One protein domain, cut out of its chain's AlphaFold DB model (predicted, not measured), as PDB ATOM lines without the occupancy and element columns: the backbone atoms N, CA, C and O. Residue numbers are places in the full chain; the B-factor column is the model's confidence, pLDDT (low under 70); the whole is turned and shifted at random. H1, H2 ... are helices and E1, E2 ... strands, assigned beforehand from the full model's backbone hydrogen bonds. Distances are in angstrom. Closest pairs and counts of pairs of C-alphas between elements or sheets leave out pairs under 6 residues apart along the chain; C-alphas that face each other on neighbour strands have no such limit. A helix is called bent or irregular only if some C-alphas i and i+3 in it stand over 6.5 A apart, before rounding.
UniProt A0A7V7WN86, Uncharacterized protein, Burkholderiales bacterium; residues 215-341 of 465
ATOM      1  N   ILE A 215     -20.658   9.797  -4.565       80.44
ATOM      2  CA  ILE A 215     -20.104   9.167  -5.763       80.44
ATOM      3  C   ILE A 215     -18.580   9.187  -5.689       80.44
ATOM      4  O   ILE A 215     -17.999  10.182  -5.260       80.44
ATOM      5  N   ALA A 216     -17.915   8.115  -6.121       82.25
ATOM      6  CA  ALA A 216     -16.459   8.122  -6.228       82.25
ATOM      7  C   ALA A 216     -16.003   9.229  -7.195       82.25
ATOM      8  O   ALA A 216     -16.558   9.381  -8.284       82.25
ATOM      9  N   THR A 217     -14.972   9.990  -6.834       84.94
ATOM     10  CA  THR A 217     -14.488  11.123  -7.642       84.94
ATOM     11  C   THR A 217     -14.065  10.686  -9.045       84.94
ATOM     12  O   THR A 217     -14.367  11.359 -10.033       84.94
ATOM     13  N   SER A 218     -13.417   9.521  -9.157       88.75
ATOM     14  CA  SER A 218     -13.068   8.930 -10.452       88.75
ATOM     15  C   SER A 218     -14.300   8.566 -11.268       88.75
ATOM     16  O   SER A 218     -14.305   8.783 -12.472       88.75
ATOM     17  N   GLU A 219     -15.346   8.056 -10.619       90.00
ATOM     18  CA  GLU A 219     -16.593   7.672 -11.279       90.00
ATOM     19  C   GLU A 219     -17.356   8.897 -11.789       90.00
ATOM     20  O   GLU A 219     -17.789   8.941 -12.939       90.00
ATOM     21  N   TRP A 220     -17.415   9.959 -10.985       94.44
ATOM     22  CA  TRP A 220     -17.968  11.239 -11.414       94.44
ATOM     23  C   TRP A 220     -17.282  11.780 -12.677       94.44
ATOM     24  O   TRP A 220     -17.947  12.209 -13.625       94.44
ATOM     25  N   LEU A 221     -15.948  11.720 -12.722       95.69
ATOM     26  CA  LEU A 221     -15.187  12.128 -13.899       95.69
ATOM     27  C   LEU A 221     -15.394  11.192 -15.093       95.69
ATOM     28  O   LEU A 221     -15.464  11.695 -16.212       95.69
ATOM     29  N   THR A 222     -15.551   9.881 -14.888       96.44
ATOM     30  CA  THR A 222     -15.924   8.938 -15.958       96.44
ATOM     31  C   THR A 222     -17.230   9.365 -16.625       96.44
ATOM     32  O   THR A 222     -17.294   9.461 -17.852       96.44
ATOM     33  N   ARG A 223     -18.257   9.708 -15.833       96.38
ATOM     34  CA  ARG A 223     -19.544  10.203 -16.353       96.38
ATOM     35  C   ARG A 223     -19.379  11.509 -17.123       96.38
ATOM     36  O   ARG A 223     -19.902  11.641 -18.226       96.38
ATOM     37  N   CYS A 224     -18.611  12.454 -16.578       96.81
ATOM     38  CA  CYS A 224     -18.313  13.712 -17.261       96.81
ATOM     39  C   CYS A 224     -17.604  13.476 -18.601       96.81
ATOM     40  O   CYS A 224     -17.952  14.103 -19.595       96.81
ATOM     41  N   LEU A 225     -16.620  12.575 -18.644       97.62
ATOM     42  CA  LEU A 225     -15.896  12.251 -19.868       97.62
ATOM     43  C   LEU A 225     -16.814  11.646 -20.928       97.62
ATOM     44  O   LEU A 225     -16.739  12.072 -22.077       97.62
ATOM     45  N   PHE A 226     -17.696  10.721 -20.543       97.50
ATOM     46  CA  PHE A 226     -18.655  10.120 -21.466       97.50
ATOM     47  C   PHE A 226     -19.597  11.170 -22.063       97.50
ATOM     48  O   PHE A 226     -19.686  11.291 -23.279       97.50
ATOM     49  N   VAL A 227     -20.219  12.002 -21.220       95.88
ATOM     50  CA  VAL A 227     -21.093  13.108 -21.664       95.88
ATOM     51  C   VAL A 227     -20.372  14.021 -22.653       95.88
ATOM     52  O   VAL A 227     -20.938  14.443 -23.657       95.88
ATOM     53  N   VAL A 228     -19.108  14.329 -22.377       95.00
ATOM     54  CA  VAL A 228     -18.310  15.220 -23.217       95.00
ATOM     55  C   VAL A 228     -17.876  14.551 -24.528       95.00
ATOM     56  O   VAL A 228     -17.683  15.257 -25.516       95.00
ATOM     57  N   GLU A 229     -17.691  13.229 -24.568       94.50
ATOM     58  CA  GLU A 229     -17.476  12.495 -25.825       94.50
ATOM     59  C   GLU A 229     -18.738  12.471 -26.689       94.50
ATOM     60  O   GLU A 229     -18.633  12.660 -27.896       94.50
ATOM     61  N   GLN A 230     -19.911  12.318 -26.074       91.81
ATOM     62  CA  GLN A 230     -21.184  12.214 -26.792       91.81
ATOM     63  C   GLN A 230     -21.696  13.562 -27.311       91.81
ATOM     64  O   GLN A 230     -22.123  13.677 -28.457       91.81
ATOM     65  N   TRP A 231     -21.636  14.604 -26.479       90.62
ATOM     66  CA  TRP A 231     -22.313  15.880 -26.757       90.62
ATOM     67  C   TRP A 231     -21.390  17.099 -26.704       90.62
ATOM     68  O   TRP A 231     -21.831  18.235 -26.877       90.62
ATOM     69  N   GLY A 232     -20.094  16.885 -26.480       91.06
ATOM     70  CA  GLY A 232     -19.132  17.965 -26.316       91.06
ATOM     71  C   GLY A 232     -19.182  18.620 -24.932       91.06
ATOM     72  O   GLY A 232     -20.013  18.331 -24.070       91.06
ATOM     73  N   TRP A 233     -18.221  19.514 -24.691       92.56
ATOM     74  CA  TRP A 233     -18.121  20.239 -23.425       92.56
ATOM     75  C   TRP A 233     -18.990  21.501 -23.425       92.56
ATOM     76  O   TRP A 233     -18.849  22.363 -24.294       92.56
ATOM     77  N   CYS A 234     -19.804  21.659 -22.380       90.81
ATOM     78  CA  CYS A 234     -20.611  22.842 -22.111       90.81
ATOM     79  C   CYS A 234     -20.449  23.284 -20.645       90.81
ATOM     80  O   CYS A 234     -20.815  22.563 -19.713       90.81
ATOM     81  N   SER A 235     -19.889  24.481 -20.430       86.38
ATOM     82  CA  SER A 235     -19.731  25.069 -19.092       86.38
ATOM     83  C   SER A 235     -21.056  25.626 -18.564       86.38
ATOM     84  O   SER A 235     -21.943  25.960 -19.343       86.38
ATOM     85  N   SER A 236     -21.180  25.823 -17.245       82.62
ATOM     86  CA  SER A 236     -22.386  26.431 -16.653       82.62
ATOM     87  C   SER A 236     -22.716  27.819 -17.217       82.62
ATOM     88  O   SER A 236     -23.887  28.171 -17.321       82.62
ATOM     89  N   LEU A 237     -21.701  28.606 -17.593       80.38
ATOM     90  CA  LEU A 237     -21.905  29.917 -18.213       80.38
ATOM     91  C   LEU A 237     -22.434  29.773 -19.647       80.38
ATOM     92  O   LEU A 237     -23.475  30.340 -19.963       80.38
ATOM     93  N   ALA A 238     -21.769  28.957 -20.472       82.12
ATOM     94  CA  ALA A 238     -22.178  28.729 -21.859       82.12
ATOM     95  C   ALA A 238     -23.575  28.092 -21.948       82.12
ATOM     96  O   ALA A 238     -24.368  28.450 -22.816       82.12
ATOM     97  N   ALA A 239     -23.897  27.186 -21.023       84.94
ATOM     98  CA  ALA A 239     -25.213  26.576 -20.877       84.94
ATOM     99  C   ALA A 239     -26.303  27.625 -20.624       84.94
ATOM    100  O   ALA A 239     -27.324  27.641 -21.307       84.94
ATOM    101  N   ARG A 240     -26.049  28.559 -19.695       82.06
ATOM    102  CA  ARG A 240     -26.971  29.655 -19.376       82.06
ATOM    103  C   ARG A 240     -27.196  30.589 -20.565       82.06
ATOM    104  O   ARG A 240     -28.320  31.022 -20.779       82.06
ATOM    105  N   GLU A 241     -26.148  30.899 -21.322       85.44
ATOM    106  CA  GLU A 241     -26.234  31.767 -22.505       85.44
ATOM    107  C   GLU A 241     -26.996  31.112 -23.661       85.44
ATOM    108  O   GLU A 241     -27.731  31.784 -24.377       85.44
ATOM    109  N   ARG A 242     -26.832  29.797 -23.833       87.25
ATOM    110  CA  ARG A 242     -27.438  29.029 -24.930       87.25
ATOM    111  C   ARG A 242     -28.794  28.416 -24.574       87.25
ATOM    112  O   ARG A 242     -29.439  27.855 -25.451       87.25
ATOM    113  N   GLY A 243     -29.214  28.490 -23.311       86.81
ATOM    114  CA  GLY A 243     -30.451  27.868 -22.831       86.81
ATOM    115  C   GLY A 243     -30.428  26.337 -22.879       86.81
ATOM    116  O   GLY A 243     -31.475  25.720 -23.044       86.81
ATOM    117  N   ILE A 244     -29.245  25.728 -22.760       85.38
ATOM    118  CA  ILE A 244     -29.055  24.270 -22.780       85.38
ATOM    119  C   ILE A 244     -28.554  23.769 -21.427       85.38
ATOM    120  O   ILE A 244     -28.138  24.552 -20.574       85.38
ATOM    121  N   GLU A 245     -28.565  22.455 -21.225       88.25
ATOM    122  CA  GLU A 245     -28.047  21.843 -20.004       88.25
ATOM    123  C   GLU A 245     -26.497  21.840 -19.989       88.25
ATOM    124  O   GLU A 245     -25.866  21.554 -21.011       88.25
ATOM    125  N   PRO A 246     -25.840  22.185 -18.862       90.50
ATOM    126  CA  PRO A 246     -24.386  22.073 -18.748       90.50
ATOM    127  C   PRO A 246     -23.942  20.615 -18.598       90.50
ATOM    128  O   PRO A 246     -24.631  19.809 -17.976       90.50
ATOM    129  N   SER A 247     -22.723  20.294 -19.044       92.94
ATOM    130  CA  SER A 247     -22.230  18.905 -19.072       92.94
ATOM    131  C   SER A 247     -22.247  18.212 -17.703       92.94
ATOM    132  O   SER A 247     -22.465  17.008 -17.627       92.94
ATOM    133  N   TRP A 248     -22.040  18.944 -16.602       93.50
ATOM    134  CA  TRP A 248     -22.109  18.353 -15.259       93.50
ATOM    135  C   TRP A 248     -23.534  17.918 -14.890       93.50
ATOM    136  O   TRP A 248     -23.705  16.919 -14.200       93.50
ATOM    137  N   ALA A 249     -24.564  18.637 -15.340       90.62
ATOM    138  CA  ALA A 249     -25.949  18.292 -15.040       90.62
ATOM    139  C   ALA A 249     -26.378  17.065 -15.857       90.62
ATOM    140  O   ALA A 249     -26.909  16.114 -15.286       90.62
ATOM    141  N   SER A 250     -25.978  16.990 -17.129       92.00
ATOM    142  CA  SER A 250     -26.175  15.782 -17.935       92.00
ATOM    143  C   SER A 250     -25.397  14.577 -17.371       92.00
ATOM    144  O   SER A 250     -25.926  13.470 -17.323       92.00
ATOM    145  N   ALA A 251     -24.184  14.775 -16.831       93.25
ATOM    146  CA  ALA A 251     -23.423  13.716 -16.144       93.25
ATOM    147  C   ALA A 251     -24.103  13.224 -14.859       93.25
ATOM    148  O   ALA A 251     -24.047  12.035 -14.534       93.25
ATOM    149  N   ARG A 252     -24.780  14.123 -14.139       89.56
ATOM    150  CA  ARG A 252     -25.616  13.776 -12.986       89.56
ATOM    151  C   ARG A 252     -26.841  12.968 -13.408       89.56
ATOM    152  O   ARG A 252     -27.179  12.002 -12.729       89.56
ATOM    153  N   ALA A 253     -27.489  13.356 -14.504       87.56
ATOM    154  CA  ALA A 253     -28.673  12.687 -15.037       87.56
ATOM    155  C   ALA A 253     -28.364  11.342 -15.723       87.56
ATOM    156  O   ALA A 253     -29.281  10.545 -15.929       87.56
ATOM    157  N   LEU A 254     -27.090  11.067 -16.029       89.00
ATOM    158  CA  LEU A 254     -26.655   9.918 -16.823       89.00
ATOM    159  C   LEU A 254     -27.244   8.570 -16.368       89.00
ATOM    160  O   LEU A 254     -27.782   7.890 -17.233       89.00
ATOM    161  N   PRO A 255     -27.267   8.178 -15.075       83.06
ATOM    162  CA  PRO A 255     -27.864   6.897 -14.674       83.06
ATOM    163  C   PRO A 255     -29.326   6.739 -15.108       83.06
ATOM    164  O   PRO A 255     -29.720   5.671 -15.570       83.06
ATOM    165  N   SER A 256     -30.117   7.817 -15.028       78.69
ATOM    166  CA  SER A 256     -31.507   7.802 -15.495       78.69
ATOM    167  C   SER A 256     -31.617   7.747 -17.018       78.69
ATOM    168  O   SER A 256     -32.652   7.302 -17.512       78.69
ATOM    169  N   LEU A 257     -30.627   8.252 -17.755       81.25
ATOM    170  CA  LEU A 257     -30.593   8.159 -19.215       81.25
ATOM    171  C   LEU A 257     -30.242   6.730 -19.638       81.25
ATOM    172  O   LEU A 257     -30.977   6.132 -20.416       81.25
ATOM    173  N   LEU A 258     -29.204   6.136 -19.039       82.00
ATOM    174  CA  LEU A 258     -28.786   4.759 -19.331       82.00
ATOM    175  C   LEU A 258     -29.904   3.745 -19.044       82.00
ATOM    176  O   LEU A 258     -30.089   2.808 -19.813       82.00
ATOM    177  N   SER A 259     -30.700   3.948 -17.986       75.25
ATOM    178  CA  SER A 259     -31.837   3.064 -17.688       75.25
ATOM    179  C   SER A 259     -32.966   3.146 -18.720       75.25
ATOM    180  O   SER A 259     -33.756   2.216 -18.838       75.25
ATOM    181  N   LYS A 260     -33.095   4.280 -19.420       82.19
ATOM    182  CA  LYS A 260     -34.153   4.529 -20.413       82.19
ATOM    183  C   LYS A 260     -33.710   4.196 -21.837       82.19
ATOM    184  O   LYS A 260     -34.558   3.917 -22.677       82.19
ATOM    185  N   GLU A 261     -32.407   4.220 -22.102       88.75
ATOM    186  CA  GLU A 261     -31.828   4.094 -23.438       88.75
ATOM    187  C   GLU A 261     -30.791   2.956 -23.486       88.75
ATOM    188  O   GLU A 261     -29.597   3.186 -23.273       88.75
ATOM    189  N   PRO A 262     -31.207   1.714 -23.810       87.19
ATOM    190  CA  PRO A 262     -30.316   0.549 -23.815       87.19
ATOM    191  C   PRO A 262     -29.118   0.674 -24.766       87.19
ATOM    192  O   PRO A 262     -28.042   0.148 -24.487       87.19
ATOM    193  N   ALA A 263     -29.283   1.385 -25.886       90.62
ATOM    194  CA  ALA A 263     -28.194   1.642 -26.826       90.62
ATOM    195  C   ALA A 263     -27.090   2.505 -26.189       90.62
ATOM    196  O   ALA A 263     -25.908   2.168 -26.288       90.62
ATOM    197  N   LEU A 264     -27.486   3.558 -25.467       88.12
ATOM    198  CA  LEU A 264     -26.572   4.440 -24.747       88.12
ATOM    199  C   LEU A 264     -25.888   3.707 -23.584       88.12
ATOM    200  O   LEU A 264     -24.692   3.891 -23.369       88.12
ATOM    201  N   ALA A 265     -26.612   2.828 -22.879       84.75
ATOM    202  CA  ALA A 265     -26.038   1.939 -21.866       84.75
ATOM    203  C   ALA A 265     -24.928   1.052 -22.447       84.75
ATOM    204  O   ALA A 265     -23.818   1.032 -21.923       84.75
ATOM    205  N   ALA A 266     -25.180   0.409 -23.588       83.56
ATOM    206  CA  ALA A 266     -24.181  -0.431 -24.240       83.56
ATOM    207  C   ALA A 266     -22.955   0.367 -24.729       83.56
ATOM    208  O   ALA A 266     -21.835  -0.145 -24.717       83.56
ATOM    209  N   GLU A 267     -23.139   1.612 -25.179       92.00
ATOM    210  CA  GLU A 267     -22.024   2.513 -25.505       92.00
ATOM    211  C   GLU A 267     -21.207   2.902 -24.276       92.00
ATOM    212  O   GLU A 267     -19.974   2.882 -24.326       92.00
ATOM    213  N   TYR A 268     -21.887   3.226 -23.178       89.75
ATOM    214  CA  TYR A 268     -21.256   3.560 -21.911       89.75
ATOM    215  C   TYR A 268     -20.420   2.392 -21.384       89.75
ATOM    216  O   TYR A 268     -19.243   2.583 -21.080       89.75
ATOM    217  N   ASP A 269     -20.971   1.176 -21.386       86.06
ATOM    218  CA  ASP A 269     -20.272  -0.036 -20.946       86.06
ATOM    219  C   ASP A 269     -19.008  -0.303 -21.776       86.06
ATOM    220  O   ASP A 269     -17.939  -0.562 -21.222       86.06
ATOM    221  N   ARG A 270     -19.085  -0.161 -23.109       93.62
ATOM    222  CA  ARG A 270     -17.915  -0.307 -23.998       93.62
ATOM    223  C   ARG A 270     -16.840   0.751 -23.746       93.62
ATOM    224  O   ARG A 270     -15.654   0.478 -23.921       93.62
ATOM    225  N   ALA A 271     -17.236   1.971 -23.388       91.00
ATOM    226  CA  ALA A 271     -16.310   3.072 -23.142       91.00
ATOM    227  C   ALA A 271     -15.751   3.080 -21.708       91.00
ATOM    228  O   ALA A 271     -14.715   3.706 -21.465       91.00
ATOM    229  N   TYR A 272     -16.406   2.392 -20.770       90.88
ATOM    230  CA  TYR A 272     -16.209   2.564 -19.335       90.88
ATOM    231  C   TYR A 272     -14.760   2.390 -18.878       90.88
ATOM    232  O   TYR A 272     -14.203   3.303 -18.273       90.88
ATOM    233  N   GLU A 273     -14.106   1.269 -19.196       88.56
ATOM    234  CA  GLU A 273     -12.739   0.994 -18.722       88.56
ATOM    235  C   GLU A 273     -11.722   2.033 -19.221       88.56
ATOM    236  O   GLU A 273     -10.866   2.514 -18.464       88.56
ATOM    237  N   ARG A 274     -11.852   2.429 -20.494       96.88
ATOM    238  CA  ARG A 274     -11.026   3.465 -21.127       96.88
ATOM    239  C   ARG A 274     -11.246   4.816 -20.449       96.88
ATOM    240  O   ARG A 274     -10.278   5.494 -20.099       96.88
ATOM    241  N   LEU A 275     -12.505   5.197 -20.243       95.56
ATOM    242  CA  LEU A 275     -12.869   6.474 -19.633       95.56
ATOM    243  C   LEU A 275     -12.507   6.538 -18.150       95.56
ATOM    244  O   LEU A 275     -12.007   7.564 -17.696       95.56
ATOM    245  N   GLN A 276     -12.663   5.443 -17.412       94.19
ATOM    246  CA  GLN A 276     -12.276   5.359 -16.007       94.19
ATOM    247  C   GLN A 276     -10.752   5.450 -15.841       94.19
ATOM    248  O   GLN A 276     -10.256   6.125 -14.933       94.19
ATOM    249  N   SER A 277      -9.986   4.821 -16.735       92.88
ATOM    250  CA  SER A 277      -8.522   4.950 -16.754       92.88
ATOM    251  C   SER A 277      -8.084   6.385 -17.069       92.88
ATOM    252  O   SER A 277      -7.184   6.929 -16.417       92.88
ATOM    253  N   LEU A 278      -8.764   7.043 -18.012       94.31
ATOM    254  CA  LEU A 278      -8.539   8.456 -18.312       94.31
ATOM    255  C   LEU A 278      -8.912   9.358 -17.124       94.31
ATOM    256  O   LEU A 278      -8.145  10.257 -16.789       94.31
ATOM    257  N   ALA A 279     -10.024   9.097 -16.434       95.12
ATOM    258  CA  ALA A 279     -10.432   9.834 -15.239       95.12
ATOM    259  C   ALA A 279      -9.367   9.768 -14.132       95.12
ATOM    260  O   ALA A 279      -8.977  10.801 -13.587       95.12
ATOM    261  N   LYS A 280      -8.829   8.574 -13.849       93.69
ATOM    262  CA  LYS A 280      -7.719   8.391 -12.894       93.69
ATOM    263  C   LYS A 280      -6.465   9.157 -13.320       93.69
ATOM    264  O   LYS A 280      -5.817   9.784 -12.483       93.69
ATOM    265  N   THR A 281      -6.163   9.171 -14.619       95.19
ATOM    266  CA  THR A 281      -5.051   9.953 -15.182       95.19
ATOM    267  C   THR A 281      -5.257  11.455 -14.965       95.19
ATOM    268  O   THR A 281      -4.331  12.141 -14.542       95.19
ATOM    269  N   ILE A 282      -6.473  11.966 -15.184       93.69
ATOM    270  CA  ILE A 282      -6.823  13.378 -14.958       93.69
ATOM    271  C   ILE A 282      -6.682  13.752 -13.479       93.69
ATOM    272  O   ILE A 282      -6.143  14.817 -13.175       93.69
ATOM    273  N   ILE A 283      -7.128  12.889 -12.559       92.38
ATOM    274  CA  ILE A 283      -6.962  13.102 -11.113       92.38
ATOM    275  C   ILE A 283      -5.471  13.183 -10.769       92.38
ATOM    276  O   ILE A 283      -5.026  14.181 -10.205       92.38
ATOM    277  N   ALA A 284      -4.684  12.178 -11.164       92.00
ATOM    278  CA  ALA A 284      -3.249  12.133 -10.884       92.00
ATOM    279  C   ALA A 284      -2.502  13.347 -11.467       92.00
ATOM    280  O   ALA A 284      -1.676  13.962 -10.789       92.00
ATOM    281  N   TRP A 285      -2.834  13.739 -12.699       90.75
ATOM    282  CA  TRP A 285      -2.306  14.940 -13.343       90.75
ATOM    283  C   TRP A 285      -2.647  16.209 -12.549       90.75
ATOM    284  O   TRP A 285      -1.752  16.986 -12.220       90.75
ATOM    285  N   SER A 286      -3.911  16.382 -12.152       88.38
ATOM    286  CA  SER A 286      -4.371  17.575 -11.423       88.38
ATOM    287  C   SER A 286      -3.725  17.714 -10.038       88.38
ATOM    288  O   SER A 286      -3.527  18.821  -9.542       88.38
ATOM    289  N   LEU A 287      -3.370  16.595  -9.398       86.69
ATOM    290  CA  LEU A 287      -2.672  16.586  -8.108       86.69
ATOM    291  C   LEU A 287      -1.166  16.884  -8.233       86.69
ATOM    292  O   LEU A 287      -0.531  17.270  -7.250       86.69
ATOM    293  N   THR A 288      -0.580  16.725  -9.420       84.25
ATOM    294  CA  THR A 288       0.872  16.853  -9.653       84.25
ATOM    295  C   THR A 288       1.268  18.101 -10.435       84.25
ATOM    296  O   THR A 288       2.430  18.489 -10.382       84.25
ATOM    297  N   HIS A 289       0.322  18.762 -11.105       74.75
ATOM    298  CA  HIS A 289       0.553  19.992 -11.863       74.75
ATOM    299  C   HIS A 289       0.020  21.195 -11.073       74.75
ATOM    300  O   HIS A 289      -1.156  21.537 -11.211       74.75
ATOM    301  N   PRO A 290       0.835  21.820 -10.197       57.66
ATOM    302  CA  PRO A 290       0.417  23.026  -9.501       57.66
ATOM    303  C   PRO A 290       0.124  24.139 -10.520       57.66
ATOM    304  O   PRO A 290       0.813  24.235 -11.540       57.66
ATOM    305  N   PRO A 291      -0.888  24.979 -10.266       54.94
ATOM    306  CA  PRO A 291      -1.185  26.108 -11.130       54.94
ATOM    307  C   PRO A 291       0.016  27.051 -11.211       54.94
ATOM    308  O   PRO A 291       0.731  27.272 -10.232       54.94
ATOM    309  N   ALA A 292       0.207  27.655 -12.380       49.34
ATOM    310  CA  ALA A 292       1.099  28.794 -12.538       49.34
ATOM    311  C   ALA A 292       0.435  30.045 -11.919       49.34
ATOM    312  O   ALA A 292       0.001  30.944 -12.635       49.34
ATOM    313  N   GLY A 293       0.280  30.065 -10.590       50.75
ATOM    314  CA  GLY A 293      -0.254  31.192  -9.816       50.75
ATOM    315  C   GLY A 293      -1.141  30.799  -8.626       50.75
ATOM    316  O   GLY A 293      -1.708  29.709  -8.592       50.75
ATOM    317  N   ASP A 294      -1.301  31.727  -7.672       46.72
ATOM    318  CA  ASP A 294      -2.106  31.611  -6.436       46.72
ATOM    319  C   ASP A 294      -3.635  31.646  -6.687       46.72
ATOM    320  O   ASP A 294      -4.406  32.329  -6.007       46.72
ATOM    321  N   GLY A 295      -4.109  30.944  -7.717       59.59
ATOM    322  CA  GLY A 295      -5.517  30.910  -8.091       59.59
ATOM    323  C   GLY A 295      -6.358  30.084  -7.113       59.59
ATOM    324  O   GLY A 295      -6.237  28.862  -7.052       59.59
ATOM    325  N   LEU A 296      -7.306  30.728  -6.419       60.66
ATOM    326  CA  LEU A 296      -8.306  30.055  -5.564       60.66
ATOM    327  C   LEU A 296      -9.101  28.964  -6.308       60.66
ATOM    328  O   LEU A 296      -9.617  28.036  -5.685       60.66
ATOM    329  N   PHE A 297      -9.224  29.076  -7.635       66.88
ATOM    330  CA  PHE A 297      -9.916  28.088  -8.456       66.88
ATOM    331  C   PHE A 297      -9.186  26.736  -8.450       66.88
ATOM    332  O   PHE A 297      -9.775  25.713  -8.107       66.88
ATOM    333  N   ASP A 298      -7.893  26.739  -8.752       69.19
ATOM    334  CA  ASP A 298      -7.094  25.520  -8.878       69.19
ATOM    335  C   ASP A 298      -6.874  24.837  -7.521       69.19
ATOM    336  O   ASP A 298      -6.918  23.608  -7.423       69.19
ATOM    337  N   ALA A 299      -6.743  25.626  -6.448       67.44
ATOM    338  CA  ALA A 299      -6.672  25.113  -5.080       67.44
ATOM    339  C   ALA A 299      -7.945  24.337  -4.685       67.44
ATOM    340  O   ALA A 299      -7.861  23.222  -4.162       67.44
ATOM    341  N   ASN A 300      -9.127  24.885  -4.991       70.44
ATOM    342  CA  ASN A 300     -10.406  24.218  -4.734       70.44
ATOM    343  C   ASN A 300     -10.588  22.963  -5.599       70.44
ATOM    344  O   ASN A 300     -11.133  21.965  -5.128       70.44
ATOM    345  N   LEU A 301     -10.114  22.990  -6.848       81.75
ATOM    346  CA  LEU A 301     -10.224  21.853  -7.760       81.75
ATOM    347  C   LEU A 301      -9.381  20.691  -7.243       81.75
ATOM    348  O   LEU A 301      -9.866  19.568  -7.141       81.75
ATOM    349  N   ARG A 302      -8.141  20.981  -6.842       81.00
ATOM    350  CA  ARG A 302      -7.226  20.007  -6.247       81.00
ATOM    351  C   ARG A 302      -7.786  19.418  -4.956       81.00
ATOM    352  O   ARG A 302      -7.719  18.206  -4.777       81.00
ATOM    353  N   LEU A 303      -8.360  20.250  -4.083       78.12
ATOM    354  CA  LEU A 303      -9.001  19.780  -2.856       78.12
ATOM    355  C   LEU A 303     -10.106  18.770  -3.178       78.12
ATOM    356  O   LEU A 303     -10.105  17.678  -2.619       78.12
ATOM    357  N   LEU A 304     -11.005  19.097  -4.110       81.44
ATOM    358  CA  LEU A 304     -12.094  18.199  -4.501       81.44
ATOM    359  C   LEU A 304     -11.578  16.913  -5.157       81.44
ATOM    360  O   LEU A 304     -12.041  15.833  -4.805       81.44
ATOM    361  N   LEU A 305     -10.584  17.010  -6.043       85.19
ATOM    362  CA  LEU A 305      -9.989  15.853  -6.720       85.19
ATOM    363  C   LEU A 305      -9.149  14.961  -5.796       85.19
ATOM    364  O   LEU A 305      -8.936  13.795  -6.114       85.19
ATOM    365  N   SER A 306      -8.676  15.489  -4.662       81.12
ATOM    366  CA  SER A 306      -7.958  14.706  -3.648       81.12
ATOM    367  C   SER A 306      -8.875  13.831  -2.790       81.12
ATOM    368  O   SER A 306      -8.389  12.954  -2.080       81.12
ATOM    369  N   ARG A 307     -10.195  14.061  -2.838       79.06
ATOM    370  CA  ARG A 307     -11.177  13.264  -2.098       79.06
ATOM    371  C   ARG A 307     -11.482  11.977  -2.850       79.06
ATOM    372  O   ARG A 307     -11.591  11.978  -4.074       79.06
ATOM    373  N   GLU A 308     -11.706  10.897  -2.109       80.38
ATOM    374  CA  GLU A 308     -12.159   9.626  -2.685       80.38
ATOM    375  C   GLU A 308     -13.595   9.720  -3.220       80.38
ATOM    376  O   GLU A 308     -13.897   9.162  -4.277       80.38
ATOM    377  N   THR A 309     -14.458  10.474  -2.527       79.19
ATOM    378  CA  THR A 309     -15.872  10.658  -2.874       79.19
ATOM    379  C   THR A 309     -16.296  12.131  -2.908       79.19
ATOM    380  O   THR A 309     -15.734  13.001  -2.231       79.19
ATOM    381  N   LEU A 310     -17.330  12.403  -3.705       78.62
ATOM    382  CA  LEU A 310     -18.037  13.675  -3.820       78.62
ATOM    383  C   LEU A 310     -19.497  13.500  -3.408       78.62
ATOM    384  O   LEU A 310     -20.112  12.471  -3.679       78.62
ATOM    385  N   SER A 311     -20.079  14.539  -2.812       78.62
ATOM    386  CA  SER A 311     -21.509  14.544  -2.515       78.62
ATOM    387  C   SER A 311     -22.315  14.847  -3.774       78.62
ATOM    388  O   SER A 311     -22.167  15.914  -4.373       78.62
ATOM    389  N   LEU A 312     -23.242  13.957  -4.130       74.44
ATOM    390  CA  LEU A 312     -24.258  14.231  -5.138       74.44
ATOM    391  C   LEU A 312     -25.316  15.223  -4.633       74.44
ATOM    392  O   LEU A 312     -26.171  15.614  -5.410       74.44
ATOM    393  N   ALA A 313     -25.308  15.688  -3.386       68.50
ATOM    394  CA  ALA A 313     -26.191  16.790  -2.984       68.50
ATOM    395  C   ALA A 313     -25.650  18.163  -3.436       68.50
ATOM    396  O   ALA A 313     -26.418  19.109  -3.608       68.50
ATOM    397  N   ASP A 314     -24.339  18.280  -3.676       74.69
ATOM    398  CA  ASP A 314     -23.682  19.557  -3.953       74.69
ATOM    399  C   ASP A 314     -23.373  19.740  -5.449       74.69
ATOM    400  O   ASP A 314     -22.283  19.445  -5.944       74.69
ATOM    401  N   ASN A 315     -24.340  20.307  -6.178       81.00
ATOM    402  CA  ASN A 315     -24.191  20.642  -7.600       81.00
ATOM    403  C   ASN A 315     -22.983  21.545  -7.888       81.00
ATOM    404  O   ASN A 315     -22.408  21.476  -8.976       81.00
ATOM    405  N   ARG A 316     -22.581  22.394  -6.936       74.38
ATOM    406  CA  ARG A 316     -21.447  23.297  -7.124       74.38
ATOM    407  C   ARG A 316     -20.143  22.510  -7.115       74.38
ATOM    408  O   ARG A 316     -19.326  22.736  -8.001       74.38
ATOM    409  N   GLN A 317     -19.964  21.577  -6.177       83.56
ATOM    410  CA  GLN A 317     -18.790  20.691  -6.145       83.56
ATOM    411  C   GLN A 317     -18.708  19.821  -7.402       83.56
ATOM    412  O   GLN A 317     -17.641  19.718  -8.008       83.56
ATOM    413  N   LEU A 318     -19.840  19.264  -7.836       88.25
ATOM    414  CA  LEU A 318     -19.937  18.459  -9.056       88.25
ATOM    415  C   LEU A 318     -19.524  19.246 -10.308       88.25
ATOM    416  O   LEU A 318     -18.669  18.793 -11.075       88.25
ATOM    417  N   ALA A 319     -20.080  20.449 -10.483       84.38
ATOM    418  CA  ALA A 319     -19.739  21.342 -11.588       84.38
ATOM    419  C   ALA A 319     -18.260  21.749 -11.567       84.38
ATOM    420  O   ALA A 319     -17.617  21.830 -12.615       84.38
ATOM    421  N   PHE A 320     -17.714  21.985 -10.375       80.81
ATOM    422  CA  PHE A 320     -16.320  22.370 -10.200       80.81
ATOM    423  C   PHE A 320     -15.370  21.228 -10.565       80.81
ATOM    424  O   PHE A 320     -14.450  21.422 -11.352       80.81
ATOM    425  N   CYS A 321     -15.641  20.017 -10.072       88.75
ATOM    426  CA  CYS A 321     -14.854  18.830 -10.395       88.75
ATOM    427  C   CYS A 321     -14.894  18.505 -11.898       88.75
ATOM    428  O   CYS A 321     -13.871  18.142 -12.479       88.75
ATOM    429  N   ALA A 322     -16.044  18.692 -12.555       90.69
ATOM    430  CA  ALA A 322     -16.185  18.469 -13.995       90.69
ATOM    431  C   ALA A 322     -15.242  19.359 -14.834       90.69
ATOM    432  O   ALA A 322     -14.809  18.958 -15.915       90.69
ATOM    433  N   ALA A 323     -14.855  20.538 -14.325       87.44
ATOM    434  CA  ALA A 323     -13.933  21.453 -15.001       87.44
ATOM    435  C   ALA A 323     -12.488  20.919 -15.118       87.44
ATOM    436  O   ALA A 323     -11.686  21.481 -15.875       87.44
ATOM    437  N   ALA A 324     -12.150  19.814 -14.443       90.94
ATOM    438  CA  ALA A 324     -10.884  19.112 -14.651       90.94
ATOM    439  C   ALA A 324     -10.750  18.576 -16.088       90.94
ATOM    440  O   ALA A 324      -9.671  18.636 -16.676       90.94
ATOM    441  N   VAL A 325     -11.858  18.126 -16.692       92.56
ATOM    442  CA  VAL A 325     -11.886  17.541 -18.043       92.56
ATOM    443  C   VAL A 325     -11.393  18.520 -19.123       92.56
ATOM    444  O   VAL A 325     -10.406  18.209 -19.798       92.56
ATOM    445  N   PRO A 326     -12.000  19.710 -19.316       88.56
ATOM    446  CA  PRO A 326     -11.524  20.666 -20.318       88.56
ATOM    447  C   PRO A 326     -10.140  21.238 -19.982       88.56
ATOM    448  O   PRO A 326      -9.423  21.681 -20.876       88.56
ATOM    449  N   SER A 327      -9.741  21.253 -18.709       87.38
ATOM    450  CA  SER A 327      -8.410  21.712 -18.300       87.38
ATOM    451  C   SER A 327      -7.328  20.730 -18.746       87.38
ATOM    452  O   SER A 327      -6.376  21.141 -19.406       87.38
ATOM    453  N   TYR A 328      -7.537  19.431 -18.523       90.25
ATOM    454  CA  TYR A 328      -6.638  18.391 -19.020       90.25
ATOM    455  C   TYR A 328      -6.592  18.332 -20.552       90.25
ATOM    456  O   TYR A 328      -5.516  18.232 -21.134       90.25
ATOM    457  N   ARG A 329      -7.743  18.457 -21.232       88.81
ATOM    458  CA  ARG A 329      -7.788  18.485 -22.706       88.81
ATOM    459  C   ARG A 329      -6.988  19.648 -23.289       88.81
ATOM    460  O   ARG A 329      -6.257  19.449 -24.252       88.81
ATOM    461  N   ARG A 330      -7.079  20.844 -22.693       86.06
ATOM    462  CA  ARG A 330      -6.269  22.006 -23.104       86.06
ATOM    463  C   ARG A 330      -4.778  21.759 -22.896       86.06
ATOM    464  O   ARG A 330      -4.000  22.052 -23.795       86.06
ATOM    465  N   PHE A 331      -4.393  21.186 -21.757       86.75
ATOM    466  CA  PHE A 331      -3.004  20.809 -21.490       86.75
ATOM    467  C   PHE A 331      -2.474  19.802 -22.521       86.75
ATOM    468  O   PHE A 331      -1.401  19.997 -23.083       86.75
ATOM    469  N   ARG A 332      -3.248  18.754 -22.823       85.69
ATOM    470  CA  ARG A 332      -2.903  17.759 -23.847       85.69
ATOM    471  C   ARG A 332      -2.775  18.376 -25.234       85.69
ATOM    472  O   ARG A 332      -1.775  18.131 -25.892       85.69
ATOM    473  N   ALA A 333      -3.724  19.220 -25.631       81.19
ATOM    474  CA  ALA A 333      -3.670  19.922 -26.908       81.19
ATOM    475  C   ALA A 333      -2.436  20.834 -27.010       81.19
ATOM    476  O   ALA A 333      -1.800  20.876 -28.052       81.19
ATOM    477  N   GLN A 334      -2.051  21.517 -25.924       79.62
ATOM    478  CA  GLN A 334      -0.823  22.319 -25.885       79.62
ATOM    479  C   GLN A 334       0.438  21.459 -26.003       79.62
ATOM    480  O   GLN A 334       1.357  21.844 -26.715       79.62
ATOM    481  N   GLN A 335       0.482  20.302 -25.335       77.81
ATOM    482  CA  GLN A 335       1.597  19.356 -25.436       77.81
ATOM    483  C   GLN A 335       1.710  18.755 -26.838       77.81
ATOM    484  O   GLN A 335       2.802  18.665 -27.384       77.81
ATOM    485  N   GLU A 336       0.586  18.373 -27.438       74.75
ATOM    486  CA  GLU A 336       0.530  17.850 -28.802       74.75
ATOM    487  C   GLU A 336       0.900  18.932 -29.819       74.75
ATOM    488  O   GLU A 336       1.675  18.662 -30.727       74.75
ATOM    489  N   GLU A 337       0.447  20.175 -29.635       71.25
ATOM    490  CA  GLU A 337       0.862  21.305 -30.469       71.25
ATOM    491  C   GLU A 337       2.354  21.622 -30.293       71.25
ATOM    492  O   GLU A 337       3.026  21.921 -31.275       71.25
ATOM    493  N   ALA A 338       2.893  21.540 -29.074       69.75
ATOM    494  CA  ALA A 338       4.317  21.735 -28.805       69.75
ATOM    495  C   ALA A 338       5.180  20.602 -29.381       69.75
ATOM    496  O   ALA A 338       6.243  20.874 -29.923       69.75
ATOM    497  N   ALA A 339       4.713  19.352 -29.320       66.50
ATOM    498  CA  ALA A 339       5.400  18.193 -29.887       66.50
ATOM    499  C   ALA A 339       5.287  18.127 -31.420       66.50
ATOM    500  O   ALA A 339       6.212  17.672 -32.086       66.50
ATOM    501  N   ALA A 340       4.167  18.587 -31.987       62.25
ATOM    502  CA  ALA A 340       3.944  18.683 -33.431       62.25
ATOM    503  C   ALA A 340       4.542  19.958 -34.046       62.25
ATOM    504  O   ALA A 340       4.638  20.070 -35.270       62.25
ATOM    505  N   ARG A 341       4.944  20.939 -33.227       59.22
ATOM    506  CA  ARG A 341       5.829  22.012 -33.677       59.22
ATOM    507  C   ARG A 341       7.189  21.380 -33.954       59.22
ATOM    508  O   ARG A 341       7.964  21.125 -33.039       59.22
TER     509      ARG A 341
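This is residues 215 to 341 of the 465 residues of an uncharacterized protein of Burkholderiales bacterium (UniProt A0A7V7WN86). One helix, H1, runs through the middle of a knot of crossed helices: H3 and the long arm H4b cross it on two sides, and H6 crosses it near residues 220 to 224. H2 lies at the rim and touches no helix, while residues 330 to 341, mostly the far part of H7, stick out as an arm. The printed part has 127 residues, with seven named helices and one named strand in the order H1 H2 H3 H4 H5 E1 H6 H7, and its class is mostly helix. It is compact, with a radius of gyration of the C-alphas of 14.8 A and spans of 44 by 35 by 33 A.

The longest helix, H4, residues 262 to 288, was assigned as one helix by its hydrogen bonds but is bent: C-alphas 270 and 273 are 7.5 A apart. Its arms H4a, residues 262 to 270, and H4b, residues 273 to 288, stand at a steep tilt of 56 degrees. H4b touches H1, residues 217 to 231, opposite ways at a steep tilt of 63 degrees; their closest C-alphas, Thr 222 and Gln 276, are 5.1 A apart. H3, residues 247 to 258, touches H1 about perpendicular at 90 degrees, closest at the C-alphas of Cys 224 and Ala 251, 5.2 A. H3 and H4a touch only at the corner, and only just, with 3 pairs of C-alphas within 8 A; the closest are those of Leu 258 and Ala 265, 4.7 A. H6, residues 315 to 322, touches H3 at residues 247 to 249, the C-alphas of Trp 248 and Ala 319 being closest at 5.3 A. H5, residues 296 to 305, touches H6, closest at the C-alphas of Leu 301 and Cys 321, 6.1 A. H7, residues 324 to 340, touches H4b about perpendicular at 85 degrees, closest at the C-alphas of Ile 282 and Tyr 328, 6.5 A. H2, residues 236 to 242, is apart from H1. E1, residues 309 to 311, pairs with no named strand, but its residues 309 to 310 pair antiparallel with residues 215 to 216. Every O i to N i+4 pair is within hydrogen-bond range in H1, H2, H4a, H4b, H5, H6 and H7, and 6 of 8 are in H3.

H1 begins at C-alpha 217, (-14.488, 11.123, -7.642), and is 21.2 A long. H3 is irregular, with C-alphas 252 and 255 7.4 A apart. H4b is 22.8 A long; H7 is 23.9 A and ends at C-alpha 340, (3.944, 18.683, -33.431).

The C-alphas farthest apart, Lys 260 and Arg 341, are 45.6 A apart. The printed part has no cut and no long link. Residues 290 to 299, 313 and 338 to 341 have pLDDT under 70.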